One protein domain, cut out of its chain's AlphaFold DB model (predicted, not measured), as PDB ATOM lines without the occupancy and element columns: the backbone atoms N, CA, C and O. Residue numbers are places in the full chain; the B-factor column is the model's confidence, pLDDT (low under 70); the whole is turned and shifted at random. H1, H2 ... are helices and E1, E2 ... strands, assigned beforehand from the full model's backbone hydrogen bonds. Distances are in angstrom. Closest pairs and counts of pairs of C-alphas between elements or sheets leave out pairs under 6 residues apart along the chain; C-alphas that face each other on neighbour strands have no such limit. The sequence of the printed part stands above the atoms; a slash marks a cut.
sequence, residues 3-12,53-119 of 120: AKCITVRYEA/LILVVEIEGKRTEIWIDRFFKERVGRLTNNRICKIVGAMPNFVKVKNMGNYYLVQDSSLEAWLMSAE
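What this domain is: This is residues 3 to 12 and 53 to 119 of the 120 residues of an uncharacterized protein of Firmicutes bacterium CAG:552_39_19 (UniProt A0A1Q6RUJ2). One antiparallel sheet of five strands curls like part of a barrel and folds back on itself, E3 and E2 facing E4 and E5 with E1 as the hinge. Its two edges, E3 and E5, come close, while three short helices gather toward one end: H2 over E1, H1 beside the strands, and H3 grazing the sheet. The printed part has 77 residues, with five named strands and three named helices in the order E1 E2 E3 H1 H2 E4 E5 H3; the sheet's order is E3 E2 E1 E4 E5. The class is mixed, helices and strands, and the whole is compact, with a radius of gyration of the C-alphas of 11.8 A and spans of 33 by 23 by 19 A.

How they stand to each other: E1, residues 3 to 11, bends by 64 degrees at residue 6. Its pairing is staggered: residues 4 to 10 pair with E2, residues 53 to 59, and residues 3 to 4 with E4, residues 94 to 99. N 54 and O 9 are 2.8 A apart, and N 3 and O 95 are 2.8 A apart, within hydrogen-bond range. E2 and E3, residues 62 to 67, form a hairpin, with N 57 and O 64 at 2.9 A. E4 and E5, residues 104 to 106, form another, with N 98 and O 105 at 2.8 A. The closest C-alphas of E3 and E5, those of Ile 66 and Tyr 104, are 6.4 A apart. H1, residues 69 to 76, is on the sheet, over none of its strands. H2, residues 81 to 89, is on the same face at a height of 9.4 A over the sheet, over E1 and along the strands, at 10 degrees to E1 on the local plane. H3, residues 108 to 117, only grazes the sheet, with its residues 108 to 114. H1 and H3 only just touch, with 3 pairs of C-alphas within 8 A, the closest those of Phe 71 and Leu 111 at 7.6 A; their tilt is a steep 52 degrees. H2 and H3 are close but not clearly touching, their closest C-alphas, Ile 87 and Leu 115, 7.0 A apart. In H1, H2 and H3 every O i to N i+4 pair is within hydrogen-bond range.

Where its parts are: E1 begins at C-alpha 3 (198.020, 130.278, 180.968) and is 21.8 A long. E2 measures 18.6 A, E3 16.3 A, E4 15.6 A and E5 6.8 A. H1 measures 10.3 A and H2 11.8 A. H3, 14.1 A, ends at C-alpha 117 (202.299, 116.403, 170.046).

The domain as a whole: The C-alphas farthest apart, Asn 82 and Gly 101, are 34.6 A apart. Residues 13 to 52 are not printed; C-alphas 12 and 53 across the cut are 8.8 A apart. The links printed whole are tight. No printed residue is under pLDDT 70.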
ATOM      1  N   ALA A   3     199.479 130.249 180.950       91.81
ATOM      2  CA  ALA A   3     198.020 130.278 180.968       91.81
ATOM      3  C   ALA A   3     197.478 128.851 180.948       91.81
ATOM      4  O   ALA A   3     198.009 128.002 180.229       91.81
ATOM      5  N   LYS A   4     196.434 128.584 181.731       93.88
ATOM      6  CA  LYS A   4     195.795 127.265 181.774       93.88
ATOM      7  C   LYS A   4     194.823 127.134 180.606       93.88
ATOM      8  O   LYS A   4     193.975 128.002 180.419       93.88
ATOM      9  N   CYS A   5     194.921 126.059 179.838       92.88
ATOM     10  CA  CYS A   5     193.998 125.787 178.741       92.88
ATOM     11  C   CYS A   5     192.694 125.208 179.293       92.88
ATOM     12  O   CYS A   5     192.716 124.269 180.085       92.88
ATOM     13  N   ILE A   6     191.557 125.766 178.877       92.94
ATOM     14  CA  ILE A   6     190.231 125.268 179.260       92.94
ATOM     15  C   ILE A   6     189.657 124.418 178.132       92.94
ATOM     16  O   ILE A   6     189.251 123.282 178.348       92.94
ATOM     17  N   THR A   7     189.587 124.984 176.928       93.06
ATOM     18  CA  THR A   7     189.010 124.308 175.765       93.06
ATOM     19  C   THR A   7     189.531 124.918 174.476       93.06
ATOM     20  O   THR A   7     189.870 126.102 174.425       93.06
ATOM     21  N   VAL A   8     189.514 124.129 173.407       92.94
ATOM     22  CA  VAL A   8     189.702 124.607 172.036       92.94
ATOM     23  C   VAL A   8     188.381 124.489 171.298       92.94
ATOM     24  O   VAL A   8     187.714 123.460 171.361       92.94
ATOM     25  N   ARG A   9     187.990 125.556 170.608       91.62
ATOM     26  CA  ARG A   9     186.783 125.612 169.787       91.62
ATOM     27  C   ARG A   9     187.181 125.815 168.337       91.62
ATOM     28  O   ARG A   9     188.019 126.659 168.028       91.62
ATOM     29  N   TYR A  10     186.562 125.050 167.451       89.94
ATOM     30  CA  TYR A  10     186.658 125.269 166.018       89.94
ATOM     31  C   TYR A  10     185.380 125.942 165.525       89.94
ATOM     32  O   TYR A  10     184.283 125.437 165.752       89.94
ATOM     33  N   GLU A  11     185.531 127.066 164.836       87.88
ATOM     34  CA  GLU A  11     184.455 127.705 164.087       87.88
ATOM     35  C   GLU A  11     184.669 127.401 162.607       87.88
ATOM     36  O   GLU A  11     185.708 127.732 162.023       87.88
ATOM     37  N   ALA A  12     183.694 126.732 161.995       82.88
ATOM     38  CA  ALA A  12     183.759 126.409 160.580       82.88
ATOM     39  C   ALA A  12     183.754 127.690 159.739       82.88
ATOM     40  O   ALA A  12     183.064 128.661 160.042       82.88
ATOM     41  N   LEU A  53     190.120 128.743 164.906       90.94
ATOM     42  CA  LEU A  53     190.526 127.838 165.959       90.94
ATOM     43  C   LEU A  53     190.858 128.736 167.144       90.94
ATOM     44  O   LEU A  53     191.798 129.533 167.092       90.94
ATOM     45  N   ILE A  54     190.006 128.664 168.155       93.31
ATOM     46  CA  ILE A  54     189.982 129.571 169.292       93.31
ATOM     47  C   ILE A  54     190.351 128.758 170.523       93.31
ATOM     48  O   ILE A  54     189.661 127.802 170.875       93.31
ATOM     49  N   LEU A  55     191.442 129.137 171.171       94.19
ATOM     50  CA  LEU A  55     191.851 128.599 172.455       94.19
ATOM     51  C   LEU A  55     191.263 129.470 173.565       94.19
ATOM     52  O   LEU A  55     191.537 130.666 173.633       94.19
ATOM     53  N   VAL A  56     190.482 128.865 174.452       94.31
ATOM     54  CA  VAL A  56     190.005 129.513 175.673       94.31
ATOM     55  C   VAL A  56     190.987 129.187 176.787       94.31
ATOM     56  O   VAL A  56     191.148 128.020 177.158       94.31
ATOM     57  N   VAL A  57     191.633 130.216 177.323       94.00
ATOM     58  CA  VAL A  57     192.588 130.100 178.427       94.00
ATOM     59  C   VAL A  57     192.114 130.851 179.662       94.00
ATOM     60  O   VAL A  57     191.347 131.808 179.575       94.00
ATOM     61  N   GLU A  58     192.605 130.432 180.820       93.44
ATOM     62  CA  GLU A  58     192.475 131.147 182.083       93.44
ATOM     63  C   GLU A  58     193.785 131.869 182.406       93.44
ATOM     64  O   GLU A  58     194.848 131.246 182.509       93.44
ATOM     65  N   ILE A  59     193.700 133.191 182.554       89.94
ATOM     66  CA  ILE A  59     194.806 134.069 182.943       89.94
ATOM     67  C   ILE A  59     194.308 134.896 184.124       89.94
ATOM     68  O   ILE A  59     193.306 135.596 183.995       89.94
ATOM     69  N   GLU A  60     194.977 134.795 185.275       85.50
ATOM     70  CA  GLU A  60     194.644 135.585 186.477       85.50
ATOM     71  C   GLU A  60     193.154 135.480 186.883       85.50
ATOM     72  O   GLU A  60     192.516 136.461 187.261       85.50
ATOM     73  N   GLY A  61     192.566 134.282 186.749       84.69
ATOM     74  CA  GLY A  61     191.155 134.014 187.064       84.69
ATOM     75  C   GLY A  61     190.144 134.537 186.033       84.69
ATOM     76  O   GLY A  61     188.937 134.392 186.224       84.69
ATOM     77  N   LYS A  62     190.602 135.131 184.922       89.44
ATOM     78  CA  LYS A  62     189.751 135.577 183.812       89.44
ATOM     79  C   LYS A  62     189.875 134.639 182.619       89.44
ATOM     80  O   LYS A  62     190.973 134.271 182.199       89.44
ATOM     81  N   ARG A  63     188.730 134.299 182.025       91.19
ATOM     82  CA  ARG A  63     188.679 133.556 180.763       91.19
ATOM     83  C   ARG A  63     188.966 134.497 179.603       91.19
ATOM     84  O   ARG A  63     188.327 135.536 179.477       91.19
ATOM     85  N   THR A  64     189.919 134.113 178.770       90.94
ATOM     86  CA  THR A  64     190.359 134.873 177.603       90.94
ATOM     87  C   THR A  64     190.353 133.965 176.384       90.94
ATOM     88  O   THR A  64     190.811 132.826 176.446       90.94
ATOM     89  N   GLU A  65     189.845 134.476 175.268       93.31
ATOM     90  CA  GLU A  65     189.867 133.784 173.984       93.31
ATOM     91  C   GLU A  65     191.080 134.239 173.170       93.31
ATOM     92  O   GLU A  65     191.311 135.435 172.994       93.31
ATOM     93  N   ILE A  66     191.863 133.284 172.673       92.69
ATOM     94  CA  ILE A  66     193.050 133.531 171.856       92.69
ATOM     95  C   ILE A  66     192.902 132.786 170.537       92.69
ATOM     96  O   ILE A  66     192.622 131.589 170.505       92.69
ATOM     97  N   TRP A  67     193.105 133.488 169.428       92.44
ATOM     98  CA  TRP A  67     193.059 132.878 168.104       92.44
ATOM     99  C   TRP A  67     194.406 132.240 167.781       92.44
ATOM    100  O   TRP A  67     195.441 132.904 167.799       92.44
ATOM    101  N   ILE A  68     194.383 130.943 167.486       92.88
ATOM    102  CA  ILE A  68     195.574 130.132 167.184       92.88
ATOM    103  C   ILE A  68     195.558 129.603 165.746       92.88
ATOM    104  O   ILE A  68     196.518 128.987 165.290       92.88
ATOM    105  N   ASP A  69     194.483 129.855 164.998       90.00
ATOM    106  CA  ASP A  69     194.259 129.270 163.676       90.00
ATOM    107  C   ASP A  69     195.311 129.652 162.648       90.00
ATOM    108  O   ASP A  69     195.648 128.820 161.808       90.00
ATOM    109  N   ARG A  70     195.836 130.879 162.714       89.44
ATOM    110  CA  ARG A  70     196.856 131.352 161.778       89.44
ATOM    111  C   ARG A  70     198.088 130.451 161.798       89.44
ATOM    112  O   ARG A  70     198.491 129.970 160.745       89.44
ATOM    113  N   PHE A  71     198.618 130.168 162.988       92.44
ATOM    114  CA  PHE A  71     199.801 129.325 163.159       92.44
ATOM    115  C   PHE A  71     199.578 127.925 162.577       92.44
ATOM    116  O   PHE A  71     200.343 127.464 161.730       92.44
ATOM    117  N   PHE A  72     198.485 127.265 162.974       90.75
ATOM    118  CA  PHE A  72     198.194 125.916 162.492       90.75
ATOM    119  C   PHE A  72     197.959 125.900 160.981       90.75
ATOM    120  O   PHE A  72     198.504 125.047 160.291       90.75
ATOM    121  N   LYS A  73     197.220 126.862 160.421       90.31
ATOM    122  CA  LYS A  73     196.979 126.922 158.971       90.31
ATOM    123  C   LYS A  73     198.245 127.158 158.161       90.31
ATOM    124  O   LYS A  73     198.377 126.575 157.091       90.31
ATOM    125  N   GLU A  74     199.160 127.992 158.646       90.56
ATOM    126  CA  GLU A  74     200.433 128.248 157.964       90.56
ATOM    127  C   GLU A  74     201.348 127.012 157.962       90.56
ATOM    128  O   GLU A  74     202.144 126.852 157.041       90.56
ATOM    129  N   ARG A  75     201.225 126.120 158.956       90.25
ATOM    130  CA  ARG A  75     202.065 124.914 159.082       90.25
ATOM    131  C   ARG A  75     201.437 123.659 158.482       90.25
ATOM    132  O   ARG A  75     202.101 122.942 157.745       90.25
ATOM    133  N   VAL A  76     200.162 123.396 158.767       88.06
ATOM    134  CA  VAL A  76     199.469 122.178 158.316       88.06
ATOM    135  C   VAL A  76     198.594 122.414 157.085       88.06
ATOM    136  O   VAL A  76     198.150 121.465 156.441       88.06
ATOM    137  N   GLY A  77     198.310 123.667 156.723       87.06
ATOM    138  CA  GLY A  77     197.384 124.010 155.646       87.06
ATOM    139  C   GLY A  77     195.919 123.939 156.089       87.06
ATOM    140  O   GLY A  77     195.539 124.379 157.174       87.06
ATOM    141  N   ARG A  78     195.042 123.394 155.235       84.62
ATOM    142  CA  ARG A  78     193.597 123.334 155.517       84.62
ATOM    143  C   ARG A  78     193.305 122.542 156.802       84.62
ATOM    144  O   ARG A  78     193.709 121.385 156.926       84.62
ATOM    145  N   LEU A  79     192.533 123.144 157.708       87.19
ATOM    146  CA  LEU A  79     192.007 122.503 158.919       87.19
ATOM    147  C   LEU A  79     190.860 121.547 158.545       87.19
ATOM    148  O   LEU A  79     189.706 121.961 158.452       87.19
ATOM    149  N   THR A  80     191.194 120.289 158.251       87.81
ATOM    150  CA  THR A  80     190.223 119.198 158.057       87.81
ATOM    151  C   THR A  80     189.758 118.656 159.408       87.81
ATOM    152  O   THR A  80     190.471 118.806 160.397       87.81
ATOM    153  N   ASN A  81     188.610 117.972 159.461       88.50
ATOM    154  CA  ASN A  81     188.098 117.394 160.712       88.50
ATOM    155  C   ASN A  81     189.133 116.504 161.415       88.50
ATOM    156  O   ASN A  81     189.345 116.669 162.607       88.50
ATOM    157  N   ASN A  82     189.843 115.643 160.677       89.94
ATOM    158  CA  ASN A  82     190.892 114.794 161.253       89.94
ATOM    159  C   ASN A  82     192.009 115.626 161.915       89.94
ATOM    160  O   ASN A  82     192.381 115.388 163.061       89.94
ATOM    161  N   ARG A  83     192.495 116.669 161.227       90.75
ATOM    162  CA  ARG A  83     193.519 117.571 161.776       90.75
ATOM    163  C   ARG A  83     193.009 118.332 162.993       90.75
ATOM    164  O   ARG A  83     193.729 118.452 163.971       90.75
ATOM    165  N   ILE A  84     191.767 118.809 162.958       91.38
ATOM    166  CA  ILE A  84     191.145 119.498 164.093       91.38
ATOM    167  C   ILE A  84     191.056 118.557 165.296       91.38
ATOM    168  O   ILE A  84     191.476 118.942 166.380       91.38
ATOM    169  N   CYS A  85     190.579 117.323 165.112       91.69
ATOM    170  CA  CYS A  85     190.507 116.324 166.179       91.69
ATOM    171  C   CYS A  85     191.881 116.052 166.799       91.69
ATOM    172  O   CYS A  85     191.983 116.009 168.020       91.69
ATOM    173  N   LYS A  86     192.934 115.940 165.981       93.19
ATOM    174  CA  LYS A  86     194.312 115.785 166.464       93.19
ATOM    175  C   LYS A  86     194.804 117.000 167.258       93.19
ATOM    176  O   LYS A  86     195.293 116.832 168.370       93.19
ATOM    177  N   ILE A  87     194.612 118.221 166.747       92.88
ATOM    178  CA  ILE A  87     195.010 119.456 167.454       92.88
ATOM    179  C   ILE A  87     194.271 119.572 168.791       92.88
ATOM    180  O   ILE A  87     194.887 119.835 169.819       92.88
ATOM    181  N   VAL A  88     192.952 119.364 168.790       92.56
ATOM    182  CA  VAL A  88     192.118 119.458 169.996       92.56
ATOM    183  C   VAL A  88     192.462 118.344 170.989       92.56
ATOM    184  O   VAL A  88     192.572 118.615 172.180       92.56
ATOM    185  N   GLY A  89     192.671 117.115 170.513       91.62
ATOM    186  CA  GLY A  89     193.027 115.968 171.351       91.62
ATOM    187  C   GLY A  89     194.406 116.096 171.997       91.62
ATOM    188  O   GLY A  89     194.593 115.656 173.126       91.62
ATOM    189  N   ALA A  90     195.348 116.757 171.324       93.81
ATOM    190  CA  ALA A  90     196.690 117.015 171.837       93.81
ATOM    191  C   ALA A  90     196.814 118.341 172.611       93.81
ATOM    192  O   ALA A  90     197.932 118.803 172.841       93.81
ATOM    193  N   MET A  91     195.692 118.980 172.980       93.56
ATOM    194  CA  MET A  91     195.689 120.256 173.700       93.56
ATOM    195  C   MET A  91     196.507 120.154 175.001       93.56
ATOM    196  O   MET A  91     196.167 119.356 175.876       93.56
ATOM    197  N   PRO A  92     197.550 120.982 175.183       93.19
ATOM    198  CA  PRO A  92     198.326 120.980 176.413       93.19
ATOM    199  C   PRO A  92     197.519 121.611 177.554       93.19
ATOM    200  O   PRO A  92     196.724 122.523 177.338       93.19
ATOM    201  N   ASN A  93     197.777 121.193 178.795       93.25
ATOM    202  CA  ASN A  93     197.140 121.783 179.983       93.25
ATOM    203  C   ASN A  93     197.519 123.258 180.197       93.25
ATOM    204  O   ASN A  93     196.748 124.023 180.778       93.25
ATOM    205  N   PHE A  94     198.709 123.653 179.740       94.00
ATOM    206  CA  PHE A  94     199.230 125.005 179.883       94.00
ATOM    207  C   PHE A  94     199.943 125.459 178.614       94.00
ATOM    208  O   PHE A  94     200.621 124.668 177.960       94.00
ATOM    209  N   VAL A  95     199.842 126.750 178.310       94.25
ATOM    210  CA  VAL A  95     200.573 127.396 177.216       94.25
ATOM    211  C   VAL A  95     201.237 128.679 177.688       94.25
ATOM    212  O   VAL A  95     200.690 129.421 178.510       94.25
ATOM    213  N   LYS A  96     202.407 128.998 177.126       94.00
ATOM    214  CA  LYS A  96     203.021 130.304 177.361       94.00
ATOM    215  C   LYS A  96     202.324 131.346 176.504       94.00
ATOM    216  O   LYS A  96     202.274 131.221 175.284       94.00
ATOM    217  N   VAL A  97     201.841 132.406 177.136       93.19
ATOM    218  CA  VAL A  97     201.220 133.546 176.460       93.19
ATOM    219  C   VAL A  97     202.009 134.834 176.693       93.19
ATOM    220  O   VAL A  97     202.730 134.991 177.691       93.19
ATOM    221  N   LYS A  98     201.883 135.756 175.742       93.25
ATOM    222  CA  LYS A  98     202.435 137.108 175.751       93.25
ATOM    223  C   LYS A  98     201.278 138.105 175.723       93.25
ATOM    224  O   LYS A  98     200.386 137.988 174.887       93.25
ATOM    225  N   ASN A  99     201.302 139.070 176.639       91.19
ATOM    226  CA  ASN A  99     200.350 140.175 176.651       91.19
ATOM    227  C   ASN A  99     200.789 141.227 175.619       91.19
ATOM    228  O   ASN A  99     201.949 141.643 175.624       91.19
ATOM    229  N   MET A 100     199.875 141.625 174.736       90.94
ATOM    230  CA  MET A 100     200.076 142.632 173.688       90.94
ATOM    231  C   MET A 100     199.364 143.959 174.017       90.94
ATOM    232  O   MET A 100     199.122 144.776 173.133       90.94
ATOM    233  N   GLY A 101     198.983 144.167 175.279       86.69
ATOM    234  CA  GLY A 101     198.211 145.309 175.771       86.69
ATOM    235  C   GLY A 101     196.713 145.015 175.778       86.69
ATOM    236  O   GLY A 101     196.117 144.873 176.840       86.69
ATOM    237  N   ASN A 102     196.121 144.867 174.590       87.00
ATOM    238  CA  ASN A 102     194.668 144.681 174.434       87.00
ATOM    239  C   ASN A 102     194.243 143.222 174.227       87.00
ATOM    240  O   ASN A 102     193.056 142.909 174.267       87.00
ATOM    241  N   TYR A 103     195.194 142.336 173.946       88.19
ATOM    242  CA  TYR A 103     194.942 140.925 173.680       88.19
ATOM    243  C   TYR A 103     196.160 140.086 174.058       88.19
ATOM    244  O   TYR A 103     197.256 140.607 174.286       88.19
ATOM    245  N   TYR A 104     195.964 138.773 174.104       91.38
ATOM    246  CA  TYR A 104     197.018 137.809 174.382       91.38
ATOM    247  C   TYR A 104     197.339 136.999 173.131       91.38
ATOM    248  O   TYR A 104     196.455 136.681 172.341       91.38
ATOM    249  N   LEU A 105     198.612 136.647 172.975       93.00
ATOM    250  CA  LEU A 105     199.087 135.713 171.960       93.00
ATOM    251  C   LEU A 105     199.743 134.523 172.638       93.00
ATOM    252  O   LEU A 105     200.489 134.700 173.601       93.00
ATOM    253  N   VAL A 106     199.508 133.319 172.124       93.88
ATOM    254  CA  VAL A 106     200.319 132.160 172.505       93.88
ATOM    255  C   VAL A 106     201.700 132.312 171.869       93.88
ATOM    256  O   VAL A 106     201.812 132.754 170.731       93.88
ATOM    257  N   GLN A 107     202.756 131.995 172.614       94.00
ATOM    258  CA  GLN A 107     204.117 132.002 172.088       94.00
ATOM    259  C   GLN A 107     204.315 130.856 171.094       94.00
ATOM    260  O   GLN A 107     203.926 129.723 171.384       94.00
ATOM    261  N   ASP A 108     205.006 131.137 169.989       92.19
ATOM    262  CA  ASP A 108     205.268 130.169 168.917       92.19
ATOM    263  C   ASP A 108     205.885 128.869 169.440       92.19
ATOM    264  O   ASP A 108     205.422 127.797 169.083       92.19
ATOM    265  N   SER A 109     206.817 128.937 170.395       92.50
ATOM    266  CA  SER A 109     207.426 127.741 170.999       92.50
ATOM    267  C   SER A 109     206.422 126.808 171.692       92.50
ATOM    268  O   SER A 109     206.597 125.592 171.686       92.50
ATOM    269  N   SER A 110     205.354 127.351 172.290       92.69
ATOM    270  CA  SER A 110     204.282 126.533 172.879       92.69
ATOM    271  C   SER A 110     203.364 125.948 171.807       92.69
ATOM    272  O   SER A 110     202.892 124.825 171.960       92.69
ATOM    273  N   LEU A 111     203.124 126.691 170.724       92.94
ATOM    274  CA  LEU A 111     202.335 126.213 169.588       92.94
ATOM    275  C   LEU A 111     203.083 125.140 168.784       92.94
ATOM    276  O   LEU A 111     202.460 124.188 168.333       92.94
ATOM    277  N   GLU A 112     204.403 125.252 168.649       93.56
ATOM    278  CA  GLU A 112     205.263 124.248 168.019       93.56
ATOM    279  C   GLU A 112     205.283 122.952 168.826       93.56
ATOM    280  O   GLU A 112     205.046 121.888 168.263       93.56
ATOM    281  N   ALA A 113     205.480 123.031 170.146       93.06
ATOM    282  CA  ALA A 113     205.421 121.854 171.011       93.06
ATOM    283  C   ALA A 113     204.058 121.144 170.922       93.06
ATOM    284  O   ALA A 113     204.000 119.918 170.856       93.06
ATOM    285  N   TRP A 114     202.972 121.918 170.862       94.62
ATOM    286  CA  TRP A 114     201.624 121.388 170.673       94.62
ATOM    287  C   TRP A 114     201.421 120.784 169.276       94.62
ATOM    288  O   TRP A 114     200.838 119.714 169.128       94.62
ATOM    289  N   LEU A 115     201.930 121.422 168.225       92.81
ATOM    290  CA  LEU A 115     201.866 120.860 166.879       92.81
ATOM    291  C   LEU A 115     202.606 119.517 166.799       92.81
ATOM    292  O   LEU A 115     202.078 118.570 166.222       92.81
ATOM    293  N   MET A 116     203.784 119.421 167.421       92.00
ATOM    294  CA  MET A 116     204.564 118.183 167.481       92.00
ATOM    295  C   MET A 116     203.828 117.070 168.235       92.00
ATOM    296  O   MET A 116     203.875 115.923 167.803       92.00
ATOM    297  N   SER A 117     203.105 117.391 169.314       91.31
ATOM    298  CA  SER A 117     202.299 116.403 170.046       91.31
ATOM    299  C   SER A 117     201.015 115.998 169.321       91.31
ATOM    300  O   SER A 117     200.450 114.952 169.627       91.31
ATOM    301  N   ALA A 118     200.535 116.808 168.374       88.44
ATOM    302  CA  ALA A 118     199.343 116.500 167.589       88.44
ATOM    303  C   ALA A 118     199.592 115.466 166.474       88.44
ATOM    304  O   ALA A 118     198.621 114.957 165.915       88.44
ATOM    305  N   GLU A 119     200.854 115.147 166.154       81.50
ATOM    306  CA  GLU A 119     201.243 114.172 165.119       81.50
ATOM    307  C   GLU A 119     200.536 114.424 163.766       81.50
ATOM    308  O   GLU A 119     199.857 113.543 163.213       81.50
TER     309      GLU A 119